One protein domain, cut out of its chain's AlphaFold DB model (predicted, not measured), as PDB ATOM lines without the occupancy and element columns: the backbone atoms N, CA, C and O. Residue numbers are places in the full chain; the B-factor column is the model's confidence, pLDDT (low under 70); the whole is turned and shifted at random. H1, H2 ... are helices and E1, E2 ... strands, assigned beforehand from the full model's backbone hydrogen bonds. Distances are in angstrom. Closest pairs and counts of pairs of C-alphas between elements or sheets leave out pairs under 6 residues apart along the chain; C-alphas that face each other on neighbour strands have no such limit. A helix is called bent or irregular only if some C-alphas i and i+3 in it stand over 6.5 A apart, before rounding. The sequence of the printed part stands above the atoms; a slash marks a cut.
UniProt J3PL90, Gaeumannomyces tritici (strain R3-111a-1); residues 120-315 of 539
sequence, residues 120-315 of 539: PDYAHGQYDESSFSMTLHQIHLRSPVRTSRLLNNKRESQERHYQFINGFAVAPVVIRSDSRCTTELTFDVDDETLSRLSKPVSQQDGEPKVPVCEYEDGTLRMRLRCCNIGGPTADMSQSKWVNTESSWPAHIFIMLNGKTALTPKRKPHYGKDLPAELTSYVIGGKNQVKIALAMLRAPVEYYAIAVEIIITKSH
ATOM      1  N   PRO A 120     -19.178 -20.508 -53.221       92.00
ATOM      2  CA  PRO A 120     -20.447 -19.775 -53.260       92.00
ATOM      3  C   PRO A 120     -21.562 -20.425 -52.435       92.00
ATOM      4  O   PRO A 120     -22.437 -19.718 -51.952       92.00
ATOM      5  N   ASP A 121     -21.488 -21.741 -52.232       90.12
ATOM      6  CA  ASP A 121     -22.484 -22.524 -51.497       90.12
ATOM      7  C   ASP A 121     -22.127 -22.668 -50.008       90.12
ATOM      8  O   ASP A 121     -22.771 -23.415 -49.270       90.12
ATOM      9  N   TYR A 122     -21.074 -21.988 -49.538       93.62
ATOM     10  CA  TYR A 122     -20.756 -21.960 -48.113       93.62
ATOM     11  C   TYR A 122     -21.825 -21.171 -47.367       93.62
ATOM     12  O   TYR A 122     -22.264 -20.111 -47.813       93.62
ATOM     13  N   ALA A 123     -22.176 -21.632 -46.168       92.56
ATOM     14  CA  ALA A 123     -22.930 -20.790 -45.245       92.56
ATOM     15  C   ALA A 123     -22.141 -19.504 -44.931       92.56
ATOM     16  O   ALA A 123     -20.914 -19.544 -44.848       92.56
ATOM     17  N   HIS A 124     -22.812 -18.373 -44.700       90.25
ATOM     18  CA  HIS A 124     -22.129 -17.134 -44.302       90.25
ATOM     19  C   HIS A 124     -21.869 -17.086 -42.788       90.25
ATOM     20  O   HIS A 124     -20.924 -16.447 -42.322       90.25
ATOM     21  N   GLY A 125     -22.648 -17.837 -42.015       90.19
ATOM     22  CA  GLY A 125     -22.526 -17.959 -40.578       90.19
ATOM     23  C   GLY A 125     -23.293 -19.151 -40.016       90.19
ATOM     24  O   GLY A 125     -24.138 -19.774 -40.654       90.19
ATOM     25  N   GLN A 126     -23.003 -19.467 -38.755       90.38
ATOM     26  CA  GLN A 126     -23.586 -20.628 -38.084       90.38
ATOM     27  C   GLN A 126     -25.095 -20.515 -37.841       90.38
ATOM     28  O   GLN A 126     -25.706 -21.501 -37.458       90.38
ATOM     29  N   TYR A 127     -25.691 -19.332 -37.974       88.62
ATOM     30  CA  TYR A 127     -27.107 -19.113 -37.670       88.62
ATOM     31  C   TYR A 127     -27.972 -18.960 -38.925       88.62
ATOM     32  O   TYR A 127     -29.178 -18.759 -38.799       88.62
ATOM     33  N   ASP A 128     -27.373 -19.101 -40.106       89.25
ATOM     34  CA  ASP A 128     -28.057 -18.942 -41.384       89.25
ATOM     35  C   ASP A 128     -28.818 -20.210 -41.761       89.25
ATOM     36  O   ASP A 128     -28.390 -21.324 -41.446       89.25
ATOM     37  N   GLU A 129     -29.908 -20.054 -42.503       89.12
ATOM     38  CA  GLU A 129     -30.745 -21.165 -42.965       89.12
ATOM     39  C   GLU A 129     -29.960 -22.209 -43.776       89.12
ATOM     40  O   GLU A 129     -30.105 -23.408 -43.535       89.12
ATOM     41  N   SER A 130     -29.054 -21.770 -44.658       91.12
ATOM     42  CA  SER A 130     -28.172 -22.661 -45.425       91.12
ATOM     43  C   SER A 130     -27.316 -23.541 -44.512       91.12
ATOM     44  O   SER A 130     -27.225 -24.753 -44.717       91.12
ATOM     45  N   SER A 131     -26.775 -22.964 -43.434       93.56
ATOM     46  CA  SER A 131     -26.036 -23.709 -42.416       93.56
ATOM     47  C   SER A 131     -26.910 -24.794 -41.791       93.56
ATOM     48  O   SER A 131     -26.464 -25.934 -41.664       93.56
ATOM     49  N   PHE A 132     -28.148 -24.478 -41.396       90.31
ATOM     50  CA  PHE A 132     -29.066 -25.464 -40.811       90.31
ATOM     51  C   PHE A 132     -29.391 -26.591 -41.788       90.31
ATOM     52  O   PHE A 132     -29.225 -27.756 -41.427       90.31
ATOM     53  N   SER A 133     -29.772 -26.245 -43.017       90.31
ATOM     54  CA  SER A 133     -30.137 -27.202 -44.065       90.31
ATOM     55  C   SER A 133     -29.015 -28.217 -44.331       90.31
ATOM     56  O   SER A 133     -29.233 -29.427 -44.293       90.31
ATOM     57  N   MET A 134     -27.773 -27.746 -44.469       90.94
ATOM     58  CA  MET A 134     -26.621 -28.605 -44.777       90.94
ATOM     59  C   MET A 134     -26.140 -29.457 -43.590       90.94
ATOM     60  O   MET A 134     -25.424 -30.441 -43.775       90.94
ATOM     61  N   THR A 135     -26.497 -29.092 -42.355       92.81
ATOM     62  CA  THR A 135     -25.929 -29.691 -41.129       92.81
ATOM     63  C   THR A 135     -26.954 -30.376 -40.237       92.81
ATOM     64  O   THR A 135     -26.687 -30.579 -39.052       92.81
ATOM     65  N   LEU A 136     -28.098 -30.802 -40.780       91.06
ATOM     66  CA  LEU A 136     -29.079 -31.590 -40.022       91.06
ATOM     67  C   LEU A 136     -28.446 -32.836 -39.374       91.06
ATOM     68  O   LEU A 136     -28.704 -33.135 -38.211       91.06
ATOM     69  N   HIS A 137     -27.513 -33.494 -40.068       89.69
ATOM     70  CA  HIS A 137     -26.740 -34.626 -39.540       89.69
ATOM     71  C   HIS A 137     -25.797 -34.258 -38.367       89.69
ATOM     72  O   HIS A 137     -25.367 -35.126 -37.611       89.69
ATOM     73  N   GLN A 138     -25.495 -32.969 -38.175       92.00
ATOM     74  CA  GLN A 138     -24.664 -32.411 -37.096       92.00
ATOM     75  C   GLN A 138     -25.492 -31.627 -36.066       92.00
ATOM     76  O   GLN A 138     -24.947 -30.807 -35.322       92.00
ATOM     77  N   ILE A 139     -26.808 -31.860 -35.986       88.56
ATOM     78  CA  ILE A 139     -27.687 -31.126 -35.065       88.56
ATOM     79  C   ILE A 139     -27.241 -31.240 -33.597       88.56
ATOM     80  O   ILE A 139     -27.321 -30.266 -32.855       88.56
ATOM     81  N   HIS A 140     -26.668 -32.380 -33.206       87.12
ATOM     82  CA  HIS A 140     -26.130 -32.622 -31.864       87.12
ATOM     83  C   HIS A 140     -24.905 -31.750 -31.505       87.12
ATOM     84  O   HIS A 140     -24.584 -31.613 -30.331       87.12
ATOM     85  N   LEU A 141     -24.228 -31.138 -32.490       89.44
ATOM     86  CA  LEU A 141     -23.078 -30.234 -32.290       89.44
ATOM     87  C   LEU A 141     -23.488 -28.756 -32.174       89.44
ATOM     88  O   LEU A 141     -22.649 -27.863 -31.961       89.44
ATOM     89  N   ARG A 142     -24.770 -28.453 -32.399       88.62
ATOM     90  CA  ARG A 142     -25.295 -27.088 -32.345       88.62
ATOM     91  C   ARG A 142     -25.287 -26.597 -30.902       88.62
ATOM     92  O   ARG A 142     -25.583 -27.338 -29.973       88.62
ATOM     93  N   SER A 143     -24.957 -25.314 -30.715       89.25
ATOM     94  CA  SER A 143     -25.010 -24.722 -29.377       89.25
ATOM     95  C   SER A 143     -26.450 -24.781 -28.860       89.25
ATOM     96  O   SER A 143     -27.330 -24.242 -29.552       89.25
ATOM     97  N   PRO A 144     -26.676 -25.324 -27.648       89.56
ATOM     98  CA  PRO A 144     -27.989 -25.319 -27.019       89.56
ATOM     99  C   PRO A 144     -28.477 -23.885 -26.829       89.56
ATOM    100  O   PRO A 144     -27.691 -22.927 -26.911       89.56
ATOM    101  N   VAL A 145     -29.781 -23.750 -26.606       87.75
ATOM    102  CA  VAL A 145     -30.362 -22.485 -26.157       87.75
ATOM    103  C   VAL A 145     -30.014 -22.279 -24.688       87.75
ATOM    104  O   VAL A 145     -29.938 -23.243 -23.926       87.75
ATOM    105  N   ARG A 146     -29.780 -21.035 -24.280       88.75
ATOM    106  CA  ARG A 146     -29.452 -20.708 -22.891       88.75
ATOM    107  C   ARG A 146     -30.559 -19.936 -22.197       88.75
ATOM    108  O   ARG A 146     -31.169 -19.033 -22.770       88.75
ATOM    109  N   THR A 147     -30.790 -20.287 -20.941       86.56
ATOM    110  CA  THR A 147     -31.735 -19.604 -20.060       86.56
ATOM    111  C   THR A 147     -31.077 -19.300 -18.722       86.56
ATOM    112  O   THR A 147     -30.214 -20.046 -18.259       86.56
ATOM    113  N   SER A 148     -31.466 -18.184 -18.113       85.88
ATOM    114  CA  SER A 148     -31.036 -17.850 -16.759       85.88
ATOM    115  C   SER A 148     -31.685 -18.819 -15.770       85.88
ATOM    116  O   SER A 148     -32.872 -19.136 -15.895       85.88
ATOM    117  N   ARG A 149     -30.898 -19.305 -14.808       82.88
ATOM    118  CA  ARG A 149     -31.351 -20.226 -13.769       82.88
ATOM    119  C   ARG A 149     -32.470 -19.596 -12.935       82.88
ATOM    120  O   ARG A 149     -32.415 -18.424 -12.572       82.88
ATOM    121  N   LEU A 150     -33.484 -20.399 -12.614       75.75
ATOM    122  CA  LEU A 150     -34.542 -20.024 -11.677       75.75
ATOM    123  C   LEU A 150     -34.198 -20.541 -10.280       75.75
ATOM    124  O   LEU A 150     -34.035 -21.744 -10.086       75.75
ATOM    125  N   LEU A 151     -34.146 -19.638  -9.306       70.38
ATOM    126  CA  LEU A 151     -34.042 -19.957  -7.884       70.38
ATOM    127  C   LEU A 151     -35.403 -19.676  -7.240       70.38
ATOM    128  O   LEU A 151     -35.912 -18.560  -7.310       70.38
ATOM    129  N   ASN A 152     -36.033 -20.694  -6.644       67.44
ATOM    130  CA  ASN A 152     -37.356 -20.584  -6.005       67.44
ATOM    131  C   ASN A 152     -38.433 -19.937  -6.906       67.44
ATOM    132  O   ASN A 152     -39.175 -19.058  -6.471       67.44
ATOM    133  N   ASN A 153     -38.493 -20.344  -8.180       67.62
ATOM    134  CA  ASN A 153     -39.391 -19.787  -9.208       67.62
ATOM    135  C   ASN A 153     -39.222 -18.279  -9.473       67.62
ATOM    136  O   ASN A 153     -40.058 -17.670 -10.139       67.62
ATOM    137  N   LYS A 154     -38.129 -17.671  -9.005       64.31
ATOM    138  CA  LYS A 154     -37.760 -16.287  -9.296       64.31
ATOM    139  C   LYS A 154     -36.454 -16.253 -10.083       64.31
ATOM    140  O   LYS A 154     -35.546 -17.055  -9.869       64.31
ATOM    141  N   ARG A 155     -36.374 -15.317 -11.026       67.75
ATOM    142  CA  ARG A 155     -35.109 -14.937 -11.667       67.75
ATOM    143  C   ARG A 155     -34.435 -13.925 -10.747       67.75
ATOM    144  O   ARG A 155     -35.105 -12.977 -10.346       67.75
ATOM    145  N   GLU A 156     -33.157 -14.117 -10.427       57.41
ATOM    146  CA  GLU A 156     -32.407 -13.168  -9.585       57.41
ATOM    147  C   GLU A 156     -32.343 -11.772 -10.217       57.41
ATOM    148  O   GLU A 156     -32.474 -10.774  -9.516       57.41
ATOM    149  N   SER A 157     -32.206 -11.688 -11.546       63.91
ATOM    150  CA  SER A 157     -32.158 -10.420 -12.274       63.91
ATOM    151  C   SER A 157     -32.530 -10.604 -13.752       63.91
ATOM    152  O   SER A 157     -32.255 -11.646 -14.349       63.91
ATOM    153  N   GLN A 158     -33.160  -9.593 -14.363       73.56
ATOM    154  CA  GLN A 158     -33.348  -9.514 -15.825       73.56
ATOM    155  C   GLN A 158     -32.159  -8.838 -16.525       73.56
ATOM    156  O   GLN A 158     -32.253  -8.458 -17.692       73.56
ATOM    157  N   GLU A 159     -31.041  -8.658 -15.825       86.56
ATOM    158  CA  GLU A 159     -29.878  -7.997 -16.393       86.56
ATOM    159  C   GLU A 159     -29.212  -8.811 -17.505       86.56
ATOM    160  O   GLU A 159     -29.278 -10.043 -17.602       86.56
ATOM    161  N   ARG A 160     -28.509  -8.081 -18.363       90.62
ATOM    162  CA  ARG A 160     -27.729  -8.634 -19.460       90.62
ATOM    163  C   ARG A 160     -26.550  -9.440 -18.929       90.62
ATOM    164  O   ARG A 160     -25.844  -8.996 -18.036       90.62
ATOM    165  N   HIS A 161     -26.315 -10.598 -19.533       93.94
ATOM    166  CA  HIS A 161     -25.171 -11.441 -19.209       93.94
ATOM    167  C   HIS A 161     -24.216 -11.535 -20.392       93.94
ATOM    168  O   HIS A 161     -24.626 -11.549 -21.557       93.94
ATOM    169  N   TYR A 162     -22.936 -11.622 -20.070       95.69
ATOM    170  CA  TYR A 162     -21.828 -11.545 -21.002       95.69
ATOM    171  C   TYR A 162     -21.001 -12.810 -20.914       95.69
ATOM    172  O   TYR A 162     -20.688 -13.273 -19.818       95.69
ATOM    173  N   GLN A 163     -20.629 -13.356 -22.067       96.25
ATOM    174  CA  GLN A 163     -19.714 -14.486 -22.150       96.25
ATOM    175  C   GLN A 163     -18.458 -14.110 -22.914       96.25
ATOM    176  O   GLN A 163     -18.529 -13.484 -23.971       96.25
ATOM    177  N   PHE A 164     -17.316 -14.538 -22.396       96.94
ATOM    178  CA  PHE A 164     -16.001 -14.325 -22.991       96.94
ATOM    179  C   PHE A 164     -15.044 -15.406 -22.494       96.94
ATOM    180  O   PHE A 164     -15.294 -16.097 -21.503       96.94
ATOM    181  N   ILE A 165     -13.939 -15.564 -23.214       97.31
ATOM    182  CA  ILE A 165     -12.847 -16.449 -22.816       97.31
ATOM    183  C   ILE A 165     -12.183 -15.831 -21.583       97.31
ATOM    184  O   ILE A 165     -11.603 -14.752 -21.690       97.31
ATOM    185  N   ASN A 166     -12.259 -16.502 -20.438       95.69
ATOM    186  CA  ASN A 166     -11.618 -16.078 -19.194       95.69
ATOM    187  C   ASN A 166     -10.131 -16.454 -19.170       95.69
ATOM    188  O   ASN A 166      -9.298 -15.713 -18.665       95.69
ATOM    189  N   GLY A 167      -9.801 -17.604 -19.757       95.81
ATOM    190  CA  GLY A 167      -8.451 -18.148 -19.766       95.81
ATOM    191  C   GLY A 167      -8.430 -19.553 -20.349       95.81
ATOM    192  O   GLY A 167      -9.253 -19.894 -21.205       95.81
ATOM    193  N   PHE A 168      -7.505 -20.374 -19.861       97.69
ATOM    194  CA  PHE A 168      -7.254 -21.712 -20.378       97.69
ATOM    195  C   PHE A 168      -7.238 -22.746 -19.254       97.69
ATOM    196  O   PHE A 168      -6.618 -22.517 -18.222       97.69
ATOM    197  N   ALA A 169      -7.872 -23.895 -19.484       97.81
ATOM    198  CA  ALA A 169      -7.609 -25.105 -18.705       97.81
ATOM    199  C   ALA A 169      -6.313 -25.774 -19.190       97.81
ATOM    200  O   ALA A 169      -5.566 -26.343 -18.404       97.81
ATOM    201  N   VAL A 170      -6.027 -25.654 -20.491       98.25
ATOM    202  CA  VAL A 170      -4.739 -26.006 -21.100       98.25
ATOM    203  C   VAL A 170      -4.344 -24.876 -22.035       98.25
ATOM    204  O   VAL A 170      -5.077 -24.590 -22.988       98.25
ATOM    205  N   ALA A 171      -3.215 -24.224 -21.746       97.38
ATOM    206  CA  ALA A 171      -2.663 -23.162 -22.582       97.38
ATOM    207  C   ALA A 171      -2.356 -23.669 -24.009       97.38
ATOM    208  O   ALA A 171      -2.223 -24.877 -24.205       97.38
ATOM    209  N   PRO A 172      -2.246 -22.780 -25.012       97.62
ATOM    210  CA  PRO A 172      -1.992 -23.185 -26.391       97.62
ATOM    211  C   PRO A 172      -0.747 -24.069 -26.549       97.62
ATOM    212  O   PRO A 172       0.368 -23.654 -26.245       97.62
ATOM    213  N   VAL A 173      -0.945 -25.280 -27.070       96.31
ATOM    214  CA  VAL A 173       0.110 -26.240 -27.413       96.31
ATOM    215  C   VAL A 173       0.259 -26.290 -28.926       96.31
ATOM    216  O   VAL A 173      -0.727 -26.445 -29.650       96.31
ATOM    217  N   VAL A 174       1.491 -26.173 -29.413       95.44
ATOM    218  CA  VAL A 174       1.783 -26.254 -30.845       95.44
ATOM    219  C   VAL A 174       1.839 -27.712 -31.297       95.44
ATOM    220  O   VAL A 174       2.560 -28.526 -30.725       95.44
ATOM    221  N   ILE A 175       1.115 -28.025 -32.369       93.19
ATOM    222  CA  ILE A 175       1.111 -29.315 -33.058       93.19
ATOM    223  C   ILE A 175       1.501 -29.128 -34.526       93.19
ATOM    224  O   ILE A 175       1.218 -28.099 -35.143       93.19
ATOM    225  N   ARG A 176       2.147 -30.144 -35.094       91.38
ATOM    226  CA  ARG A 176       2.552 -30.182 -36.505       91.38
ATOM    227  C   ARG A 176       1.643 -31.110 -37.294       91.38
ATOM    228  O   ARG A 176       1.318 -32.189 -36.798       91.38
ATOM    229  N   SER A 177       1.287 -30.737 -38.521       87.88
ATOM    230  CA  SER A 177       0.398 -31.544 -39.370       87.88
ATOM    231  C   SER A 177       0.969 -32.920 -39.735       87.88
ATOM    232  O   SER A 177       0.201 -33.861 -39.912       87.88
ATOM    233  N   ASP A 178       2.295 -33.060 -39.790       85.94
ATOM    234  CA  ASP A 178       3.006 -34.305 -40.109       85.94
ATOM    235  C   ASP A 178       3.275 -35.205 -38.890       85.94
ATOM    236  O   ASP A 178       3.878 -36.277 -39.020       85.94
ATOM    237  N   SER A 179       2.831 -34.793 -37.696       83.00
ATOM    238  CA  SER A 179       2.991 -35.589 -36.484       83.00
ATOM    239  C   SER A 179       2.195 -36.888 -36.584       83.00
ATOM    240  O   SER A 179       0.967 -36.884 -36.641       83.00
ATOM    241  N   ARG A 180       2.906 -38.019 -36.525       80.38
ATOM    242  CA  ARG A 180       2.303 -39.359 -36.409       80.38
ATOM    243  C   ARG A 180       1.949 -39.735 -34.968       80.38
ATOM    244  O   ARG A 180       1.384 -40.800 -34.739       80.38
ATOM    245  N   CYS A 181       2.304 -38.891 -34.003       82.12
ATOM    246  CA  CYS A 181       2.032 -39.127 -32.592       82.12
ATOM    247  C   CYS A 181       0.689 -38.519 -32.192       82.12
ATOM    248  O   CYS A 181       0.323 -37.425 -32.630       82.12
ATOM    249  N   THR A 182      -0.018 -39.208 -31.300       90.31
ATOM    250  CA  THR A 182      -1.173 -38.637 -30.610       90.31
ATOM    251  C   THR A 182      -0.701 -37.526 -29.677       90.31
ATOM    252  O   THR A 182       0.173 -37.742 -28.844       90.31
ATOM    253  N   THR A 183      -1.281 -36.337 -29.817       94.31
ATOM    254  CA  THR A 183      -1.100 -35.243 -28.858       94.31
ATOM    255  C   THR A 183      -2.082 -35.433 -27.712       94.31
ATOM    256  O   THR A 183      -3.267 -35.671 -27.943       94.31
ATOM    257  N   GLU A 184      -1.602 -35.318 -26.480       96.12
ATOM    258  CA  GLU A 184      -2.417 -35.452 -25.280       96.12
ATOM    259  C   GLU A 184      -2.410 -34.141 -24.495       96.12
ATOM    260  O   GLU A 184      -1.352 -33.608 -24.171       96.12
ATOM    261  N   LEU A 185      -3.599 -33.618 -24.201       97.88
ATOM    262  CA  LEU A 185      -3.802 -32.453 -23.347       97.88
ATOM    263  C   LEU A 185      -4.504 -32.917 -22.072       97.88
ATOM    264  O   LEU A 185      -5.588 -33.499 -22.142       97.88
ATOM    265  N   THR A 186      -3.912 -32.648 -20.915       98.19
ATOM    266  CA  THR A 186      -4.484 -33.012 -19.613       98.19
ATOM    267  C   THR A 186      -4.755 -31.776 -18.777       98.19
ATOM    268  O   THR A 186      -3.917 -30.878 -18.738       98.19
ATOM    269  N   PHE A 187      -5.888 -31.751 -18.085       98.19
ATOM    270  CA  PHE A 187      -6.239 -30.701 -17.130       98.19
ATOM    271  C   PHE A 187      -7.064 -31.284 -15.985       98.19
ATOM    272  O   PHE A 187      -7.809 -32.242 -16.184       98.19
ATOM    273  N   ASP A 188      -6.935 -30.699 -14.802       97.94
ATOM    274  CA  ASP A 188      -7.708 -31.076 -13.621       97.94
ATOM    275  C   ASP A 188      -8.860 -30.094 -13.394       97.94
ATOM    276  O   ASP A 188      -8.740 -28.896 -13.661       97.94
ATOM    277  N   VAL A 189      -9.991 -30.618 -12.926       98.06
ATOM    278  CA  VAL A 189     -11.199 -29.850 -12.615       98.06
ATOM    279  C   VAL A 189     -11.585 -30.127 -11.171       98.06
ATOM    280  O   VAL A 189     -11.954 -31.248 -10.831       98.06
ATOM    281  N   ASP A 190     -11.481 -29.109 -10.322       97.50
ATOM    282  CA  ASP A 190     -11.889 -29.196  -8.921       97.50
ATOM    283  C   ASP A 190     -13.417 -29.152  -8.754       97.50
ATOM    284  O   ASP A 190     -14.170 -28.862  -9.691       97.50
ATOM    285  N   ASP A 191     -13.885 -29.455  -7.542       97.38
ATOM    286  CA  ASP A 191     -15.315 -29.499  -7.229       97.38
ATOM    287  C   ASP A 191     -15.993 -28.132  -7.411       97.38
ATOM    288  O   ASP A 191     -17.147 -28.068  -7.841       97.38
ATOM    289  N   GLU A 192     -15.279 -27.029  -7.152       96.69
ATOM    290  CA  GLU A 192     -15.800 -25.678  -7.372       96.69
ATOM    291  C   GLU A 192     -16.059 -25.435  -8.865       96.69
ATOM    292  O   GLU A 192     -17.178 -25.094  -9.261       96.69
ATOM    293  N   THR A 193     -15.057 -25.670  -9.713       96.69
ATOM    294  CA  THR A 193     -15.160 -25.521 -11.168       96.69
ATOM    295  C   THR A 193     -16.236 -26.443 -11.724       96.69
ATOM    296  O   THR A 193     -17.071 -25.996 -12.516       96.69
ATOM    297  N   LEU A 194     -16.264 -27.703 -11.278       96.56
ATOM    298  CA  LEU A 194     -17.263 -28.689 -11.685       96.56
ATOM    299  C   LEU A 194     -18.682 -28.230 -11.327       96.56
ATOM    300  O   LEU A 194     -19.597 -28.331 -12.148       96.56
ATOM    301  N   SER A 195     -18.871 -27.679 -10.124       95.62
ATOM    302  CA  SER A 195     -20.176 -27.192  -9.661       95.62
ATOM    303  C   SER A 195     -20.720 -26.043 -10.516       95.62
ATOM    304  O   SER A 195     -21.939 -25.968 -10.717       95.62
ATOM    305  N   ARG A 196     -19.810 -25.222 -11.063       96.62
ATOM    306  CA  ARG A 196     -20.069 -24.029 -11.882       96.62
ATOM    307  C   ARG A 196     -20.195 -24.314 -13.377       96.62
ATOM    308  O   ARG A 196     -20.572 -23.406 -14.121       96.62
ATOM    309  N   LEU A 197     -19.873 -25.520 -13.854       96.19
ATOM    310  CA  LEU A 197     -20.077 -25.875 -15.262       96.19
ATOM    311  C   LEU A 197     -21.563 -25.769 -15.629       96.19
ATOM    312  O   LEU A 197     -22.434 -26.178 -14.862       96.19
ATOM    313  N   SER A 198     -21.852 -25.236 -16.819       93.69
ATOM    314  CA  SER A 198     -23.222 -25.109 -17.328       93.69
ATOM    315  C   SER A 198     -23.905 -26.475 -17.434       93.69
ATOM    316  O   SER A 198     -23.332 -27.428 -17.966       93.69
ATOM    317  N   LYS A 199     -25.148 -26.554 -16.944       87.25
ATOM    318  CA  LYS A 199     -25.908 -27.805 -16.829       87.25
ATOM    319  C   LYS A 199     -27.093 -27.808 -17.793       87.25
ATOM    320  O   LYS A 199     -27.726 -26.763 -17.982       87.25
ATOM    321  N   PRO A 200     -27.408 -28.955 -18.415       88.44
ATOM    322  CA  PRO A 200     -28.634 -29.091 -19.179       88.44
ATOM    323  C   PRO A 200     -29.848 -28.960 -18.257       88.44
ATOM    324  O   PRO A 200     -29.840 -29.396 -17.107       88.44
ATOM    325  N   VAL A 201     -30.905 -28.365 -18.791       84.50
ATOM    326  CA  VAL A 201     -32.218 -28.302 -18.156       84.50
ATOM    327  C   VAL A 201     -32.835 -29.695 -18.221       84.50
ATOM    328  O   VAL A 201     -33.015 -30.229 -19.315       84.50
ATOM    329  N   SER A 202     -33.175 -30.281 -17.069       78.94
ATOM    330  CA  SER A 202     -33.956 -31.524 -17.028       78.94
ATOM    331  C   SER A 202     -35.295 -31.318 -17.737       78.94
ATOM    332  O   SER A 202     -36.026 -30.396 -17.378       78.94
ATOM    333  N   GLN A 203     -35.584 -32.154 -18.735       72.81
ATOM    334  CA  GLN A 203     -36.849 -32.159 -19.473       72.81
ATOM    335  C   GLN A 203     -37.853 -33.078 -18.765       72.81
ATOM    336  O   GLN A 203     -37.504 -34.203 -18.405       72.81
ATOM    337  N   GLN A 204     -39.079 -32.601 -18.573       76.31
ATOM    338  CA  GLN A 204     -40.229 -33.364 -18.086       76.31
ATOM    339  C   GLN A 204     -41.137 -33.788 -19.254       76.31
ATOM    340  O   GLN A 204     -41.054 -33.247 -20.361       76.31
ATOM    341  N   ASP A 205     -42.018 -34.762 -19.014       72.38
ATOM    342  CA  ASP A 205     -42.980 -35.215 -20.020       72.38
ATOM    343  C   ASP A 205     -43.928 -34.077 -20.436       72.38
ATOM    344  O   ASP A 205     -44.535 -33.410 -19.601       72.38
ATOM    345  N   GLY A 206     -44.043 -33.853 -21.748       70.81
ATOM    346  CA  GLY A 206     -44.826 -32.760 -22.338       70.81
ATOM    347  C   GLY A 206     -44.037 -31.473 -22.622       70.81
ATOM    348  O   GLY A 206     -44.567 -30.581 -23.283       70.81
ATOM    349  N   GLU A 207     -42.773 -31.377 -22.199       74.31
ATOM    350  CA  GLU A 207     -41.931 -30.203 -22.457       74.31
ATOM    351  C   GLU A 207     -41.220 -30.249 -23.829       74.31
ATOM    352  O   GLU A 207     -41.033 -31.321 -24.422       74.31
ATOM    353  N   PRO A 208     -40.784 -29.090 -24.366       70.12
ATOM    354  CA  PRO A 208     -40.046 -29.043 -25.623       70.12
ATOM    355  C   PRO A 208     -38.747 -29.861 -25.570       70.12
ATOM    356  O   PRO A 208     -37.865 -29.606 -24.752       70.12
ATOM    357  N   LYS A 209     -38.562 -30.776 -26.531       76.88
ATOM    358  CA  LYS A 209     -37.361 -31.634 -26.660       76.88
ATOM    359  C   LYS A 209     -36.120 -30.905 -27.203       76.88
ATOM    360  O   LYS A 209     -35.245 -31.514 -27.815       76.88
ATOM    361  N   VAL A 210     -36.033 -29.591 -27.011       79.25
ATOM    362  CA  VAL A 210     -34.911 -28.770 -27.483       79.25
ATOM    363  C   VAL A 210     -33.796 -28.782 -26.428       79.25
ATOM    364  O   VAL A 210     -34.096 -28.621 -25.245       79.25
ATOM    365  N   PRO A 211     -32.511 -28.933 -26.808       85.00
ATOM    366  CA  PRO A 211     -31.402 -28.806 -25.867       85.00
ATOM    367  C   PRO A 211     -31.337 -27.394 -25.272       85.00
ATOM    368  O   PRO A 211     -31.091 -26.414 -25.987       85.00
ATOM    369  N   VAL A 212     -31.528 -27.299 -23.955       86.88
ATOM    370  CA  VAL A 212     -31.436 -26.047 -23.195       86.88
ATOM    371  C   VAL A 212     -30.447 -26.214 -22.054       86.88
ATOM    372  O   VAL A 212     -30.429 -27.247 -21.388       86.88
ATOM    373  N   CYS A 213     -29.628 -25.192 -21.823       90.25
ATOM    374  CA  CYS A 213     -28.729 -25.129 -20.679       90.25
ATOM    375  C   CYS A 213     -29.029 -23.912 -19.809       90.25
ATOM    376  O   CYS A 213     -29.324 -22.824 -20.311       90.25
ATOM    377  N   GLU A 214     -28.908 -24.108 -18.503       89.31
ATOM    378  CA  GLU A 214     -28.987 -23.032 -17.525       89.31
ATOM    379  C   GLU A 214     -27.633 -22.351 -17.338       89.31
ATOM    380  O   GLU A 214     -26.562 -22.957 -17.497       89.31
ATOM    381  N   TYR A 215     -27.700 -21.069 -16.994       91.56
ATOM    382  CA  TYR A 215     -26.566 -20.304 -16.508       91.56
ATOM    383  C   TYR A 215     -26.996 -19.320 -15.412       91.56
ATOM    384  O   TYR A 215     -28.142 -18.880 -15.338       91.56
ATOM    385  N   GLU A 216     -26.025 -18.952 -14.597       91.00
ATOM    386  CA  GLU A 216     -26.052 -17.928 -13.556       91.00
ATOM    387  C   GLU A 216     -24.739 -17.126 -13.603       91.00
ATOM    388  O   GLU A 216     -23.842 -17.427 -14.409       91.00
ATOM    389  N   ASP A 217     -24.616 -16.100 -12.761       92.75
ATOM    390  CA  ASP A 217     -23.366 -15.353 -12.649       92.75
ATOM    391  C   ASP A 217     -22.215 -16.279 -12.223       92.75
ATOM    392  O   ASP A 217     -22.301 -17.028 -11.257       92.75
ATOM    393  N   GLY A 218     -21.125 -16.271 -12.986       94.62
ATOM    394  CA  GLY A 218     -19.965 -17.128 -12.753       94.62
ATOM    395  C   GLY A 218     -20.035 -18.518 -13.392       94.62
ATOM    396  O   GLY A 218     -19.066 -19.269 -13.235       94.62
ATOM    397  N   THR A 219     -21.098 -18.848 -14.142       96.56
ATOM    398  CA  THR A 219     -21.208 -20.126 -14.875       96.56
ATOM    399  C   THR A 219     -20.071 -20.305 -15.875       96.56
ATOM    400  O   THR A 219     -19.776 -19.405 -16.669       96.56
ATOM    401  N   LEU A 220     -19.485 -21.500 -15.884       97.88
ATOM    402  CA  LEU A 220     -18.347 -21.877 -16.709       97.88
ATOM    403  C   LEU A 220     -18.747 -22.783 -17.880       97.88
ATOM    404  O   LEU A 220     -19.681 -23.585 -17.804       97.88
ATOM    405  N   ARG A 221     -18.002 -22.671 -18.979       97.31
ATOM    406  CA  ARG A 221     -17.990 -23.629 -20.091       97.31
ATOM    407  C   ARG A 221     -16.561 -23.885 -20.537       97.31
ATOM    408  O   ARG A 221     -15.713 -23.004 -20.425       97.31
ATOM    409  N   MET A 222     -16.309 -25.063 -21.089       97.69
ATOM    410  CA  MET A 222     -15.014 -25.445 -21.640       97.69
ATOM    411  C   MET A 222     -15.151 -25.841 -23.102       97.69
ATOM    412  O   MET A 222     -16.031 -26.622 -23.462       97.69
ATOM    413  N   ARG A 223     -14.258 -25.337 -23.952       97.06
ATOM    414  CA  ARG A 223     -14.227 -25.690 -25.377       97.06
ATOM    415  C   ARG A 223     -12.805 -25.951 -25.853       97.06
ATOM    416  O   ARG A 223     -11.861 -25.319 -25.392       97.06
ATOM    417  N   LEU A 224     -12.667 -26.870 -26.800       97.94
ATOM    418  CA  LEU A 224     -11.425 -27.112 -27.519       97.94
ATOM    419  C   LEU A 224     -11.398 -26.225 -28.754       97.94
ATOM    420  O   LEU A 224     -12.343 -26.226 -29.555       97.94
ATOM    421  N   ARG A 225     -10.303 -25.502 -28.943       97.50
ATOM    422  CA  ARG A 225     -10.117 -24.660 -30.117       97.50
ATOM    423  C   ARG A 225      -8.723 -24.833 -30.686       97.50
ATOM    424  O   ARG A 225      -7.761 -25.037 -29.955       97.50
ATOM    425  N   CYS A 226      -8.657 -24.757 -32.006       97.00
ATOM    426  CA  CYS A 226      -7.453 -24.898 -32.798       97.00
ATOM    427  C   CYS A 226      -7.324 -23.698 -33.737       97.00
ATOM    428  O   CYS A 226      -8.334 -23.224 -34.265       97.00
ATOM    429  N   CYS A 227      -6.100 -23.226 -33.948       97.06
ATOM    430  CA  CYS A 227      -5.748 -22.148 -34.867       97.06
ATOM    431  C   CYS A 227      -4.588 -22.592 -35.752       97.06
ATOM    432  O   CYS A 227      -3.634 -23.171 -35.242       97.06
ATOM    433  N   ASN A 228      -4.640 -22.294 -37.048       95.38
ATOM    434  CA  ASN A 228      -3.481 -22.420 -37.930       95.38
ATOM    435  C   ASN A 228      -2.524 -21.253 -37.636       95.38
ATOM    436  O   ASN A 228      -2.971 -20.113 -37.486       95.38
ATOM    437  N   ILE A 229      -1.233 -21.548 -37.496       95.62
ATOM    438  CA  ILE A 229      -0.201 -20.578 -37.126       95.62
ATOM    439  C   ILE A 229       0.954 -20.625 -38.126       95.62
ATOM    440  O   ILE A 229       1.257 -21.666 -38.706       95.62
ATOM    441  N   GLY A 230       1.638 -19.493 -38.301       90.88
ATOM    442  CA  GLY A 230       2.718 -19.361 -39.288       90.88
ATOM    443  C   GLY A 230       3.995 -20.144 -38.964       90.88
ATOM    444  O   GLY A 230       4.874 -20.250 -39.812       90.88
ATOM    445  N   GLY A 231       4.122 -20.687 -37.752       92.69
ATOM    446  CA  GLY A 231       5.298 -21.437 -37.330       92.69
ATOM    447  C   GLY A 231       5.262 -21.814 -35.849       92.69
ATOM    448  O   GLY A 231       4.346 -21.412 -35.131       92.69
ATOM    449  N   PRO A 232       6.266 -22.566 -35.368       91.75
ATOM    450  CA  PRO A 232       6.289 -23.092 -34.004       91.75
ATOM    451  C   PRO A 232       6.540 -22.031 -32.928       91.75
ATOM    452  O   PRO A 232       6.234 -22.260 -31.765       91.75
ATOM    453  N   THR A 233       7.088 -20.878 -33.311       92.38
ATOM    454  CA  THR A 233       7.406 -19.747 -32.426       92.38
ATOM    455  C   THR A 233       6.372 -18.623 -32.507       92.38
ATOM    456  O   THR A 233       6.637 -17.511 -32.056       92.38
ATOM    457  N   ALA A 234       5.208 -18.875 -33.117       92.75
ATOM    458  CA  ALA A 234       4.154 -17.874 -33.211       92.75
ATOM    459  C   ALA A 234       3.687 -17.441 -31.811       92.75
ATOM    460  O   ALA A 234       3.484 -18.281 -30.933       92.75
ATOM    461  N   ASP A 235       3.482 -16.135 -31.618       91.81
ATOM    462  CA  ASP A 235       2.903 -15.617 -30.380       91.81
ATOM    463  C   ASP A 235       1.471 -16.141 -30.207       91.81
ATOM    464  O   ASP A 235       0.589 -15.866 -31.024       91.81
ATOM    465  N   MET A 236       1.255 -16.884 -29.122       93.56
ATOM    466  CA  MET A 236      -0.048 -17.390 -28.699       93.56
ATOM    467  C   MET A 236      -0.422 -16.880 -27.303       93.56
ATOM    468  O   MET A 236      -1.102 -17.572 -26.540       93.56
ATOM    469  N   SER A 237      -0.002 -15.654 -26.977       93.50
ATOM    470  CA  SER A 237      -0.519 -14.889 -25.844       93.50
ATOM    471  C   SER A 237      -2.051 -14.857 -25.850       93.50
ATOM    472  O   SER A 237      -2.696 -14.972 -26.896       93.50
ATOM    473  N   GLN A 238      -2.674 -14.696 -24.681       92.94
ATOM    474  CA  GLN A 238      -4.137 -14.740 -24.574       92.94
ATOM    475  C   GLN A 238      -4.815 -13.659 -25.437       92.94
ATOM    476  O   GLN A 238      -5.827 -13.946 -26.075       92.94
ATOM    477  N   SER A 239      -4.242 -12.452 -25.506       92.50
ATOM    478  CA  SER A 239      -4.749 -11.343 -26.330       92.50
ATOM    479  C   SER A 239      -4.628 -11.633 -27.830       92.50
ATOM    480  O   SER A 239      -5.544 -11.331 -28.599       92.50
ATOM    481  N   LYS A 240      -3.535 -12.273 -28.268       93.62
ATOM    482  CA  LYS A 240      -3.385 -12.717 -29.656       93.62
ATOM    483  C   LYS A 240      -4.340 -13.860 -29.971       93.62
ATOM    484  O   LYS A 240      -5.045 -13.807 -30.976       93.62
ATOM    485  N   TRP A 241      -4.415 -14.850 -29.084       95.56
ATOM    486  CA  TRP A 241      -5.276 -16.017 -29.207       95.56
ATOM    487  C   TRP A 241      -6.721 -15.604 -29.485       95.56
ATOM    488  O   TRP A 241      -7.250 -15.978 -30.526       95.56
ATOM    489  N   VAL A 242      -7.348 -14.779 -28.640       94.81
ATOM    490  CA  VAL A 242      -8.771 -14.414 -28.812       94.81
ATOM    491  C   VAL A 242      -9.087 -13.687 -30.122       94.81
ATOM    492  O   VAL A 242     -10.229 -13.715 -30.580       94.81
ATOM    493  N   ASN A 243      -8.080 -13.082 -30.750       92.81
ATOM    494  CA  ASN A 243      -8.214 -12.398 -32.031       92.81
ATOM    495  C   ASN A 243      -7.896 -13.293 -33.235       92.81
ATOM    496  O   ASN A 243      -8.370 -13.008 -34.337       92.81
ATOM    497  N   THR A 244      -7.165 -14.390 -33.049       94.31
ATOM    498  CA  THR A 244      -6.860 -15.362 -34.106       94.31
ATOM    499  C   THR A 244      -8.092 -16.189 -34.461       94.31
ATOM    500  O   THR A 244      -8.804 -16.673 -33.581       94.31
ATOM    501  N   GLU A 245      -8.362 -16.383 -35.751       94.19
ATOM    502  CA  GLU A 245      -9.484 -17.209 -36.205       94.19
ATOM    503  C   GLU A 245      -9.244 -18.695 -35.930       94.19
ATOM    504  O   GLU A 245      -8.120 -19.193 -35.984       94.19
ATOM    505  N   SER A 246     -10.317 -19.419 -35.617       96.19
ATOM    506  CA  SER A 246     -10.232 -20.868 -35.473       96.19
ATOM    507  C   SER A 246      -9.984 -21.505 -36.839       96.19
ATOM    508  O   SER A 246     -10.586 -21.105 -37.833       96.19
ATOM    509  N   SER A 247      -9.123 -22.514 -36.874       96.06
ATOM    510  CA  SER A 247      -8.854 -23.325 -38.053       96.06
ATOM    511  C   SER A 247      -8.422 -24.718 -37.619       96.06
ATOM    512  O   SER A 247      -7.505 -24.884 -36.812       96.06
ATOM    513  N   TRP A 248      -9.115 -25.719 -38.145       94.94
ATOM    514  CA  TRP A 248      -8.905 -27.120 -37.829       94.94
ATOM    515  C   TRP A 248      -8.145 -27.824 -38.962       94.94
ATOM    516  O   TRP A 248      -8.509 -27.650 -40.128       94.94
ATOM    517  N   PRO A 249      -7.183 -28.713 -38.650       92.50
ATOM    518  CA  PRO A 249      -6.565 -29.593 -39.641       92.50
ATOM    519  C   PRO A 249      -7.612 -30.407 -40.404       92.50
ATOM    520  O   PRO A 249      -8.657 -30.758 -39.843       92.50
ATOM    521  N   ALA A 250      -7.361 -30.726 -41.675       87.19
ATOM    522  CA  ALA A 250      -8.340 -31.419 -42.522       87.19
ATOM    523  C   ALA A 250      -8.769 -32.775 -41.933       87.19
ATOM    524  O   ALA A 250      -9.961 -33.077 -41.863       87.19
ATOM    525  N   HIS A 251      -7.804 -33.547 -41.430       88.75
ATOM    526  CA  HIS A 251      -8.022 -34.872 -40.849       88.75
ATOM    527  C   HIS A 251      -7.563 -34.883 -39.392       88.75
ATOM    528  O   HIS A 251      -6.391 -35.123 -39.099       88.75
ATOM    529  N   ILE A 252      -8.498 -34.587 -38.492       91.94
ATOM    530  CA  ILE A 252      -8.291 -34.554 -37.043       91.94
ATOM    531  C   ILE A 252      -9.321 -35.452 -36.360       91.94
ATOM    532  O   ILE A 252     -10.507 -35.403 -36.686       91.94
ATOM    533  N   PHE A 253      -8.855 -36.230 -35.390       93.06
ATOM    534  CA  PHE A 253      -9.675 -37.064 -34.523       93.06
ATOM    535  C   PHE A 253      -9.466 -36.624 -33.081       93.06
ATOM    536  O   PHE A 253      -8.327 -36.432 -32.655       93.06
ATOM    537  N   ILE A 254     -10.562 -36.436 -32.348       95.31
ATOM    538  CA  ILE A 254     -10.553 -35.886 -30.992       95.31
ATOM    539  C   ILE A 254     -11.303 -36.848 -30.080       95.31
ATOM    540  O   ILE A 254     -12.400 -37.305 -30.402       95.31
ATOM    541  N   MET A 255     -10.720 -37.125 -28.921       96.00
ATOM    542  CA  MET A 255     -11.332 -37.937 -27.881       96.00
ATOM    543  C   MET A 255     -11.152 -37.256 -26.528       96.00
ATOM    544  O   MET A 255     -10.041 -36.857 -26.199       96.00
ATOM    545  N   LEU A 256     -12.216 -37.150 -25.736       97.06
ATOM    546  CA  LEU A 256     -12.169 -36.637 -24.362       97.06
ATOM    547  C   LEU A 256     -12.636 -37.730 -23.411       97.06
ATOM    548  O   LEU A 256     -13.756 -38.220 -23.549       97.06
ATOM    549  N   ASN A 257     -11.788 -38.119 -22.458       96.31
ATOM    550  CA  ASN A 257     -12.112 -39.126 -21.441       96.31
ATOM    551  C   ASN A 257     -12.663 -40.435 -22.056       96.31
ATOM    552  O   ASN A 257     -13.657 -40.989 -21.593       96.31
ATOM    553  N   GLY A 258     -12.071 -40.885 -23.169       92.00
ATOM    554  CA  GLY A 258     -12.508 -42.080 -23.906       92.00
ATOM    555  C   GLY A 258     -13.708 -41.882 -24.849       92.00
ATOM    556  O   GLY A 258     -14.024 -42.784 -25.619       92.00
ATOM    557  N   LYS A 259     -14.368 -40.716 -24.840       92.12
ATOM    558  CA  LYS A 259     -15.524 -40.417 -25.704       92.12
ATOM    559  C   LYS A 259     -15.087 -39.770 -27.018       92.12
ATOM    560  O   LYS A 259     -14.367 -38.775 -27.008       92.12
ATOM    561  N   THR A 260     -15.573 -40.296 -28.142       86.50
ATOM    562  CA  THR A 260     -15.182 -39.899 -29.511       86.50
ATOM    563  C   THR A 260     -16.180 -38.971 -30.214       86.50
ATOM    564  O   THR A 260     -15.959 -38.583 -31.356       86.50
ATOM    565  N   ALA A 261     -17.268 -38.570 -29.550       77.38
ATOM    566  CA  ALA A 261     -18.337 -37.738 -30.121       77.38
ATOM    567  C   ALA A 261     -17.964 -36.244 -30.298       77.38
ATOM    568  O   ALA A 261     -18.838 -35.378 -30.337       77.38
ATOM    569  N   LEU A 262     -16.670 -35.920 -30.374       86.25
ATOM    570  CA  LEU A 262     -16.164 -34.557 -30.511       86.25
ATOM    571  C   LEU A 262     -15.758 -34.291 -31.958       86.25
ATOM    572  O   LEU A 262     -14.636 -34.574 -32.371       86.25
ATOM    573  N   THR A 263     -16.676 -33.699 -32.717       87.38
ATOM    574  CA  THR A 263     -16.440 -33.359 -34.122       87.38
ATOM    575  C   THR A 263     -16.309 -31.845 -34.297       87.38
ATOM    576  O   THR A 263     -17.198 -31.096 -33.877       87.38
ATOM    577  N   PRO A 264     -15.233 -31.356 -34.941       91.06
ATOM    578  CA  PRO A 264     -15.105 -29.948 -35.282       91.06
ATOM    579  C   PRO A 264     -16.174 -29.483 -36.270       91.06
ATOM    580  O   PRO A 264     -16.418 -30.115 -37.298       91.06
ATOM    581  N   LYS A 265     -16.742 -28.309 -36.007       94.31
ATOM    582  CA  LYS A 265     -17.655 -27.618 -36.922       94.31
ATOM    583  C   LYS A 265     -16.846 -26.844 -37.961       94.31
ATOM    584  O   LYS A 265     -16.023 -26.006 -37.595       94.31
ATOM    585  N   ARG A 266     -17.065 -27.147 -39.244       94.19
ATOM    586  CA  ARG A 266     -16.196 -26.723 -40.355       94.19
ATOM    587  C   ARG A 266     -16.716 -25.526 -41.149       94.19
ATOM    588  O   ARG A 266     -17.917 -25.398 -41.375       94.19
ATOM    589  N   LYS A 267     -15.792 -24.733 -41.693       94.44
ATOM    590  CA  LYS A 267     -16.043 -23.538 -42.509       94.44
ATOM    591  C   LYS A 267     -17.098 -23.697 -43.612       94.44
ATOM    592  O   LYS A 267     -17.979 -22.844 -43.642       94.44
ATOM    593  N   PRO A 268     -17.098 -24.748 -44.457       93.38
ATOM    594  CA  PRO A 268     -18.112 -24.883 -45.509       93.38
ATOM    595  C   PRO A 268     -19.553 -24.876 -44.982       93.38
ATOM    596  O   PRO A 268     -20.458 -24.352 -45.616       93.38
ATOM    597  N   HIS A 269     -19.748 -25.426 -43.785       93.81
ATOM    598  CA  HIS A 269     -21.055 -25.642 -43.177       93.81
ATOM    599  C   HIS A 269     -21.501 -24.504 -42.248       93.81
ATOM    600  O   HIS A 269     -22.691 -24.341 -41.997       93.81
ATOM    601  N   TYR A 270     -20.555 -23.743 -41.691       93.69
ATOM    602  CA  TYR A 270     -20.811 -22.761 -40.627       93.69
ATOM    603  C   TYR A 270     -20.255 -21.358 -40.935       93.69
ATOM    604  O   TYR A 270     -20.237 -20.497 -40.052       93.69
ATOM    605  N   GLY A 271     -19.738 -21.136 -42.146       93.06
ATOM    606  CA  GLY A 271     -19.063 -19.910 -42.600       93.06
ATOM    607  C   GLY A 271     -17.641 -19.722 -42.081       93.06
ATOM    608  O   GLY A 271     -16.809 -19.084 -42.729       93.06
ATOM    609  N   LYS A 272     -17.314 -20.350 -40.952       93.94
ATOM    610  CA  LYS A 272     -15.963 -20.462 -40.402       93.94
ATOM    611  C   LYS A 272     -15.814 -21.743 -39.592       93.94
ATOM    612  O   LYS A 272     -16.807 -22.360 -39.205       93.94
ATOM    613  N   ASP A 273     -14.574 -22.129 -39.333       96.31
ATOM    614  CA  ASP A 273     -14.294 -23.179 -38.366       96.31
ATOM    615  C   ASP A 273     -14.691 -22.685 -36.968       96.31
ATOM    616  O   ASP A 273     -14.419 -21.544 -36.586       96.31
ATOM    617  N   LEU A 274     -15.384 -23.528 -36.202       95.62
ATOM    618  CA  LEU A 274     -15.845 -23.192 -34.857       95.62
ATOM    619  C   LEU A 274     -15.224 -24.136 -33.822       95.62
ATOM    620  O   LEU A 274     -14.998 -25.309 -34.131       95.62
ATOM    621  N   PRO A 275     -14.994 -23.663 -32.586       96.19
ATOM    622  CA  PRO A 275     -14.553 -24.515 -31.485       96.19
ATOM    623  C   PRO A 275     -15.499 -25.693 -31.204       96.19
ATOM    624  O   PRO A 275     -16.712 -25.596 -31.435       96.19
ATOM    625  N   ALA A 276     -14.947 -26.775 -30.652       95.50
ATOM    626  CA  ALA A 276     -15.696 -27.938 -30.187       95.50
ATOM    627  C   ALA A 276     -16.050 -27.775 -28.700       95.50
ATOM    628  O   ALA A 276     -15.180 -27.517 -27.873       95.50
ATOM    629  N   GLU A 277     -17.330 -27.899 -28.356       94.50
ATOM    630  CA  GLU A 277     -17.816 -27.785 -26.974       94.50
ATOM    631  C   GLU A 277     -17.445 -29.049 -26.181       94.50
ATOM    632  O   GLU A 277     -17.714 -30.160 -26.636       94.50
ATOM    633  N   LEU A 278     -16.819 -28.881 -25.012       95.56
ATOM    634  CA  LEU A 278     -16.371 -29.990 -24.160       95.56
ATOM    635  C   LEU A 278     -17.220 -30.150 -22.899       95.56
ATOM    636  O   LEU A 278     -17.221 -31.230 -22.318       95.56
ATOM    637  N   THR A 279     -17.927 -29.095 -22.478       94.94
ATOM    638  CA  THR A 279     -18.528 -28.973 -21.137       94.94
ATOM    639  C   THR A 279     -19.301 -30.215 -20.677       94.94
ATOM    640  O   THR A 279     -19.107 -30.666 -19.555       94.94
ATOM    641  N   SER A 280     -20.118 -30.830 -21.538       91.69
ATOM    642  CA  SER A 280     -20.943 -32.005 -21.195       91.69
ATOM    643  C   SER A 280     -20.163 -33.308 -20.964       91.69
ATOM    644  O   SER A 280     -20.747 -34.319 -20.578       91.69
ATOM    645  N   TYR A 281     -18.867 -33.323 -21.262       93.69
ATOM    646  CA  TYR A 281     -18.004 -34.504 -21.189       93.69
ATOM    647  C   TYR A 281     -16.886 -34.371 -20.148       93.69
ATOM    648  O   TYR A 281     -16.153 -35.338 -19.922       93.69
ATOM    649  N   VAL A 282     -16.759 -33.192 -19.538       96.12
ATOM    650  CA  VAL A 282     -15.805 -32.913 -18.464       96.12
ATOM    651  C   VAL A 282     -16.260 -33.609 -17.182       96.12
ATOM    652  O   VAL A 282     -17.448 -33.627 -16.862       96.12
ATOM    653  N   ILE A 283     -15.309 -34.196 -16.459       96.75
ATOM    654  CA  ILE A 283     -15.516 -34.863 -15.167       96.75
ATOM    655  C   ILE A 283     -14.736 -34.147 -14.061       96.75
ATOM    656  O   ILE A 283     -13.831 -33.370 -14.358       96.75
ATOM    657  N   GLY A 284     -15.070 -34.409 -12.796       97.38
ATOM    658  CA  GLY A 284     -14.239 -33.982 -11.665       97.38
ATOM    659  C   GLY A 284     -12.890 -34.704 -11.652       97.38
ATOM    660  O   GLY A 284     -12.802 -35.875 -12.028       97.38
ATOM    661  N   GLY A 285     -11.843 -34.001 -11.228       97.75
ATOM    662  CA  GLY A 285     -10.462 -34.468 -11.267       97.75
ATOM    663  C   GLY A 285      -9.864 -34.424 -12.675       97.75
ATOM    664  O   GLY A 285     -10.103 -33.493 -13.452       97.75
ATOM    665  N   LYS A 286      -9.065 -35.442 -13.004       98.06
ATOM    666  CA  LYS A 286      -8.235 -35.452 -14.208       98.06
ATOM    667  C   LYS A 286      -9.048 -35.709 -15.475       98.06
ATOM    668  O   LYS A 286      -9.662 -36.760 -15.639       98.06
ATOM    669  N   ASN A 287      -8.949 -34.781 -16.420       98.31
ATOM    670  CA  ASN A 287      -9.503 -34.876 -17.766       98.31
ATOM    671  C   ASN A 287      -8.383 -35.010 -18.801       98.31
ATOM    672  O   ASN A 287      -7.296 -34.451 -18.640       98.31
ATOM    673  N   GLN A 288      -8.656 -35.734 -19.886       98.00
ATOM    674  CA  GLN A 288      -7.681 -36.016 -20.938       98.00
ATOM    675  C   GLN A 288      -8.310 -35.877 -22.325       98.00
ATOM    676  O   GLN A 288      -9.225 -36.624 -22.683       98.00
ATOM    677  N   VAL A 289      -7.775 -34.954 -23.126       97.94
ATOM    678  CA  VAL A 289      -8.083 -34.794 -24.550       97.94
ATOM    679  C   VAL A 289      -6.961 -35.425 -25.367       97.94
ATOM    680  O   VAL A 289      -5.822 -34.970 -25.316       97.94
ATOM    681  N   LYS A 290      -7.280 -36.452 -26.154       96.38
ATOM    682  CA  LYS A 290      -6.368 -37.049 -27.135       96.38
ATOM    683  C   LYS A 290      -6.715 -36.563 -28.533       96.38
ATOM    684  O   LYS A 290      -7.877 -36.609 -28.936       96.38
ATOM    685  N   ILE A 291      -5.700 -36.125 -29.267       95.19
ATOM    686  CA  ILE A 291      -5.807 -35.608 -30.628       95.19
ATOM    687  C   ILE A 291      -4.883 -36.414 -31.534       95.19
ATOM    688  O   ILE A 291      -3.684 -36.511 -31.280       95.19
ATOM    689  N   ALA A 292      -5.431 -36.964 -32.612       92.00
ATOM    690  CA  ALA A 292      -4.659 -37.621 -33.660       92.00
ATOM    691  C   ALA A 292      -4.858 -36.895 -34.992       92.00
ATOM    692  O   ALA A 292      -5.983 -36.533 -35.350       92.00
ATOM    693  N   LEU A 293      -3.762 -36.695 -35.724       90.56
ATOM    694  CA  LEU A 293      -3.765 -36.109 -37.060       90.56
ATOM    695  C   LEU A 293      -3.462 -37.194 -38.089       90.56
ATOM    696  O   LEU A 293      -2.581 -38.025 -37.889       90.56
ATOM    697  N   ALA A 294      -4.198 -37.179 -39.196       82.56
ATOM    698  CA  ALA A 294      -3.996 -38.098 -40.313       82.56
ATOM    699  C   ALA A 294      -3.733 -37.310 -41.603       82.56
ATOM    700  O   ALA A 294      -4.445 -37.453 -42.597       82.56
ATOM    701  N   MET A 295      -2.739 -36.418 -41.574       74.12
ATOM    702  CA  MET A 295      -2.345 -35.631 -42.743       74.12
ATOM    703  C   MET A 295      -1.051 -36.189 -43.337       74.12
ATOM    704  O   MET A 295      -0.021 -36.262 -42.680       74.12
ATOM    705  N   LEU A 296      -1.128 -36.626 -44.596       62.91
ATOM    706  CA  LEU A 296      -0.033 -37.303 -45.305       62.91
ATOM    707  C   LEU A 296       0.689 -36.397 -46.316       62.91
ATOM    708  O   LEU A 296       1.563 -36.872 -47.035       62.91
ATOM    709  N   ARG A 297       0.305 -35.119 -46.435       62.31
ATOM    710  CA  ARG A 297       0.771 -34.231 -47.512       62.31
ATOM    711  C   ARG A 297       1.578 -33.049 -46.988       62.31
ATOM    712  O   ARG A 297       1.232 -32.468 -45.967       62.31
ATOM    713  N   ALA A 298       2.613 -32.700 -47.751       63.62
ATOM    714  CA  ALA A 298       3.338 -31.440 -47.654       63.62
ATOM    715  C   ALA A 298       2.518 -30.298 -48.298       63.62
ATOM    716  O   ALA A 298       1.758 -30.566 -49.236       63.62
ATOM    717  N   PRO A 299       2.687 -29.039 -47.859       79.69
ATOM    718  CA  PRO A 299       3.651 -28.558 -46.863       79.69
ATOM    719  C   PRO A 299       3.259 -28.880 -45.412       79.69
ATOM    720  O   PRO A 299       2.099 -29.141 -45.109       79.69
ATOM    721  N   VAL A 300       4.251 -28.867 -44.515       86.88
ATOM    722  CA  VAL A 300       4.004 -28.971 -43.069       86.88
ATOM    723  C   VAL A 300       3.313 -27.696 -42.601       86.88
ATOM    724  O   VAL A 300       3.816 -26.596 -42.818       86.88
ATOM    725  N   GLU A 301       2.186 -27.862 -41.926       91.50
ATOM    726  CA  GLU A 301       1.426 -26.786 -41.304       91.50
ATOM    727  C   GLU A 301       1.573 -26.882 -39.786       91.50
ATOM    728  O   GLU A 301       1.688 -27.974 -39.217       91.50
ATOM    729  N   TYR A 302       1.556 -25.729 -39.126       93.75
ATOM    730  CA  TYR A 302       1.579 -25.639 -37.676       93.75
ATOM    731  C   TYR A 302       0.209 -25.202 -37.184       93.75
ATOM    732  O   TYR A 302      -0.436 -24.326 -37.765       93.75
ATOM    733  N   TYR A 303      -0.219 -25.794 -36.079       95.38
ATOM    734  CA  TYR A 303      -1.446 -25.417 -35.403       95.38
ATOM    735  C   TYR A 303      -1.180 -25.206 -33.919       95.38
ATOM    736  O   TYR A 303      -0.342 -25.884 -33.341       95.38
ATOM    737  N   ALA A 304      -1.915 -24.298 -33.291       97.31
ATOM    738  CA  ALA A 304      -1.976 -24.169 -31.841       97.31
ATOM    739  C   ALA A 304      -3.340 -24.663 -31.351       97.31
ATOM    740  O   ALA A 304      -4.371 -24.211 -31.854       97.31
ATOM    741  N   ILE A 305      -3.353 -25.566 -30.372       97.19
ATOM    742  CA  ILE A 305      -4.568 -26.140 -29.785       97.19
ATOM    743  C   ILE A 305      -4.630 -25.856 -28.284       97.19
ATOM    744  O   ILE A 305      -3.634 -25.993 -27.584       97.19
ATOM    745  N   ALA A 306      -5.793 -25.441 -27.788       98.19
ATOM    746  CA  ALA A 306      -5.986 -25.085 -26.385       98.19
ATOM    747  C   ALA A 306      -7.365 -25.521 -25.885       98.19
ATOM    748  O   ALA A 306      -8.327 -25.594 -26.660       98.19
ATOM    749  N   VAL A 307      -7.465 -25.748 -24.573       98.44
ATOM    750  CA  VAL A 307      -8.748 -25.901 -23.877       98.44
ATOM    751  C   VAL A 307      -9.071 -24.573 -23.207       98.44
ATOM    752  O   VAL A 307      -8.440 -24.190 -22.224       98.44
ATOM    753  N   GLU A 308     -10.039 -23.851 -23.759       97.94
ATOM    754  CA  GLU A 308     -10.453 -22.532 -23.287       97.94
ATOM    755  C   GLU A 308     -11.517 -22.655 -22.198       97.94
ATOM    756  O   GLU A 308     -12.448 -23.454 -22.321       97.94
ATOM    757  N   ILE A 309     -11.421 -21.798 -21.182       98.00
ATOM    758  CA  ILE A 309     -12.453 -21.606 -20.163       98.00
ATOM    759  C   ILE A 309     -13.234 -20.343 -20.514       98.00
ATOM    760  O   ILE A 309     -12.672 -19.254 -20.632       98.00
ATOM    761  N   ILE A 310     -14.544 -20.487 -20.664       98.12
ATOM    762  CA  ILE A 310     -15.495 -19.402 -20.876       98.12
ATOM    763  C   ILE A 310     -16.220 -19.159 -19.565       98.12
ATOM    764  O   ILE A 310     -16.713 -20.107 -18.958       98.12
ATOM    765  N   ILE A 311     -16.347 -17.896 -19.175       97.75
ATOM    766  CA  ILE A 311     -17.159 -17.495 -18.028       97.75
ATOM    767  C   ILE A 311     -18.354 -16.669 -18.496       97.75
ATOM    768  O   ILE A 311     -18.259 -15.915 -19.466       97.75
ATOM    769  N   THR A 312     -19.485 -16.841 -17.818       96.50
ATOM    770  CA  THR A 312     -20.666 -15.984 -17.941       96.50
ATOM    771  C   THR A 312     -20.729 -15.071 -16.733       96.50
ATOM    772  O   THR A 312     -20.626 -15.557 -15.611       96.50
ATOM    773  N   LYS A 313     -20.899 -13.771 -16.948       95.56
ATOM    774  CA  LYS A 313     -20.969 -12.777 -15.876       95.56
ATOM    775  C   LYS A 313     -22.020 -11.713 -16.168       95.56
ATOM    776  O   LYS A 313     -22.370 -11.496 -17.331       95.56
ATOM    777  N   SER A 314     -22.546 -11.096 -15.125       94.69
ATOM    778  CA  SER A 314     -23.639 -10.138 -15.205       94.69
ATOM    779  C   SER A 314     -23.185  -8.730 -15.620       94.69
ATOM    780  O   SER A 314     -21.990  -8.426 -15.660       94.69
ATOM    781  N   HIS A 315     -24.141  -7.872 -15.984       94.88
ATOM    782  CA  HIS A 315     -23.868  -6.488 -16.379       94.88
ATOM    783  C   HIS A 315     -23.319  -5.675 -15.214       94.88
ATOM    784  O   HIS A 315     -22.266  -5.055 -15.344       94.88
TER     785      HIS A 315
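Overview. This is residues 120 to 315 of the 539 residues of a protein of Gaeumannomyces tritici (strain R3-111a-1) (UniProt J3PL90). What shape do these atoms make? Two antiparallel sheets of three strands, a twisted one in the order E2 E8 E5 and a smaller one in the order E3 E7 E6, lie face to face as a sandwich with their strands crossed at 36 degrees. Near the Thr 312 end of E8 sits a small parallel pair, E1 and E4, residues 204 to 209 stick out as a free loop, and the short helices H1, H2 and H5 lie off both sheets. What is it made of, and how large is it? The printed part has 196 residues, with five named helices and eight named strands in the order H1 H2 E1 E2 E3 H3 E4 E5 H4 E6 H5 E7 E8; the class is mixed, helices and strands, with under half of the residues, 96, in named elements. The whole is compact, with a radius of gyration of the C-alphas of 17.9 A and spans of 58 by 40 by 32 A.

Along the chain. Where are the strands of the two sheets? E2 is residues 161 to 176, 37.7 A long from C-alpha 161 at (-25.171, -11.441, -19.209); E8 is residues 302 to 314, 37.2 A long, ending with C-alpha 314 at (-23.639, -10.138, -15.205); E5 is residues 220 to 229, 27.3 A. E3 is residues 183 to 189, 19.9 A, E7 residues 285 to 293, 26.7 A, and E6 residues 252 to 256, 13.4 A. Where are the remaining elements? E1 is residues 145 to 148 and E4 residues 212 to 215. H1 is residues 129 to 134, beginning with C-alpha 129 at (-30.745, -21.165, -42.965), H2 residues 136 to 141, H3 residues 191 to 196, H4 residues 238 to 243 and H5 residues 267 to 270.

Arrangement. How is the larger sheet joined? E8 is its inner strand, antiparallel to E2 at 164 degrees, with N 166 and O 309 2.8 A apart, and to E5 at 150 degrees, with N 221 and O 310 2.9 A apart. E2 bends by 61 degrees at residue 169, and residues 223 to 224 of E5 pair antiparallel with residues 276 to 277. How does the other sheet face it? E7 is antiparallel to E3, with N 185 and O 289 2.8 A apart, and to E6, with N 253 and O 292 2.9 A apart. The facing parts of the sandwich are 9.9 A centre to centre, and the closest C-alphas of E2 and E3 are those of Ala 169 and Phe 187, 6.0 A apart. What surrounds the sandwich? E1 and E4 are parallel neighbours, with N 213 and O 145 2.9 A apart, and the closest C-alphas of E4 and E8 are those of Tyr 215 and Thr 312, 7.5 A apart. H3 only grazes the larger sheet with residues 193 to 196, and H4 only grazes it with residues 238 to 242. H1 and H5 only just touch, with 3 pairs of C-alphas within 8 A, the closest being Ser 131 and His 269 at 5.4 A, while H1 and H2 meet only through their link. How regular are the helix backbones? In H1 and H3 every O i to N i+4 pair is within hydrogen-bond range; H4 has 1 of 2, and H5 is too short for such a pair. H2 has 0 of 2, beside 2 of 3 O i to N i+3 pairs, and is irregular, with C-alphas 137 and 140 8.0 A apart.

Size, cuts and confidence. How far does it reach? The two C-alphas farthest apart are those of Asn 152 and Ala 298, 59.2 A. Which links are long, and is anything missing? The links E1 to E2, H3 to E4 and H5 to E7 are long, and the printed part has no cut. Where is confidence low? The mean pLDDT of the printed part is 90.5, and residues 152 to 157 and 296 to 298 are under 70.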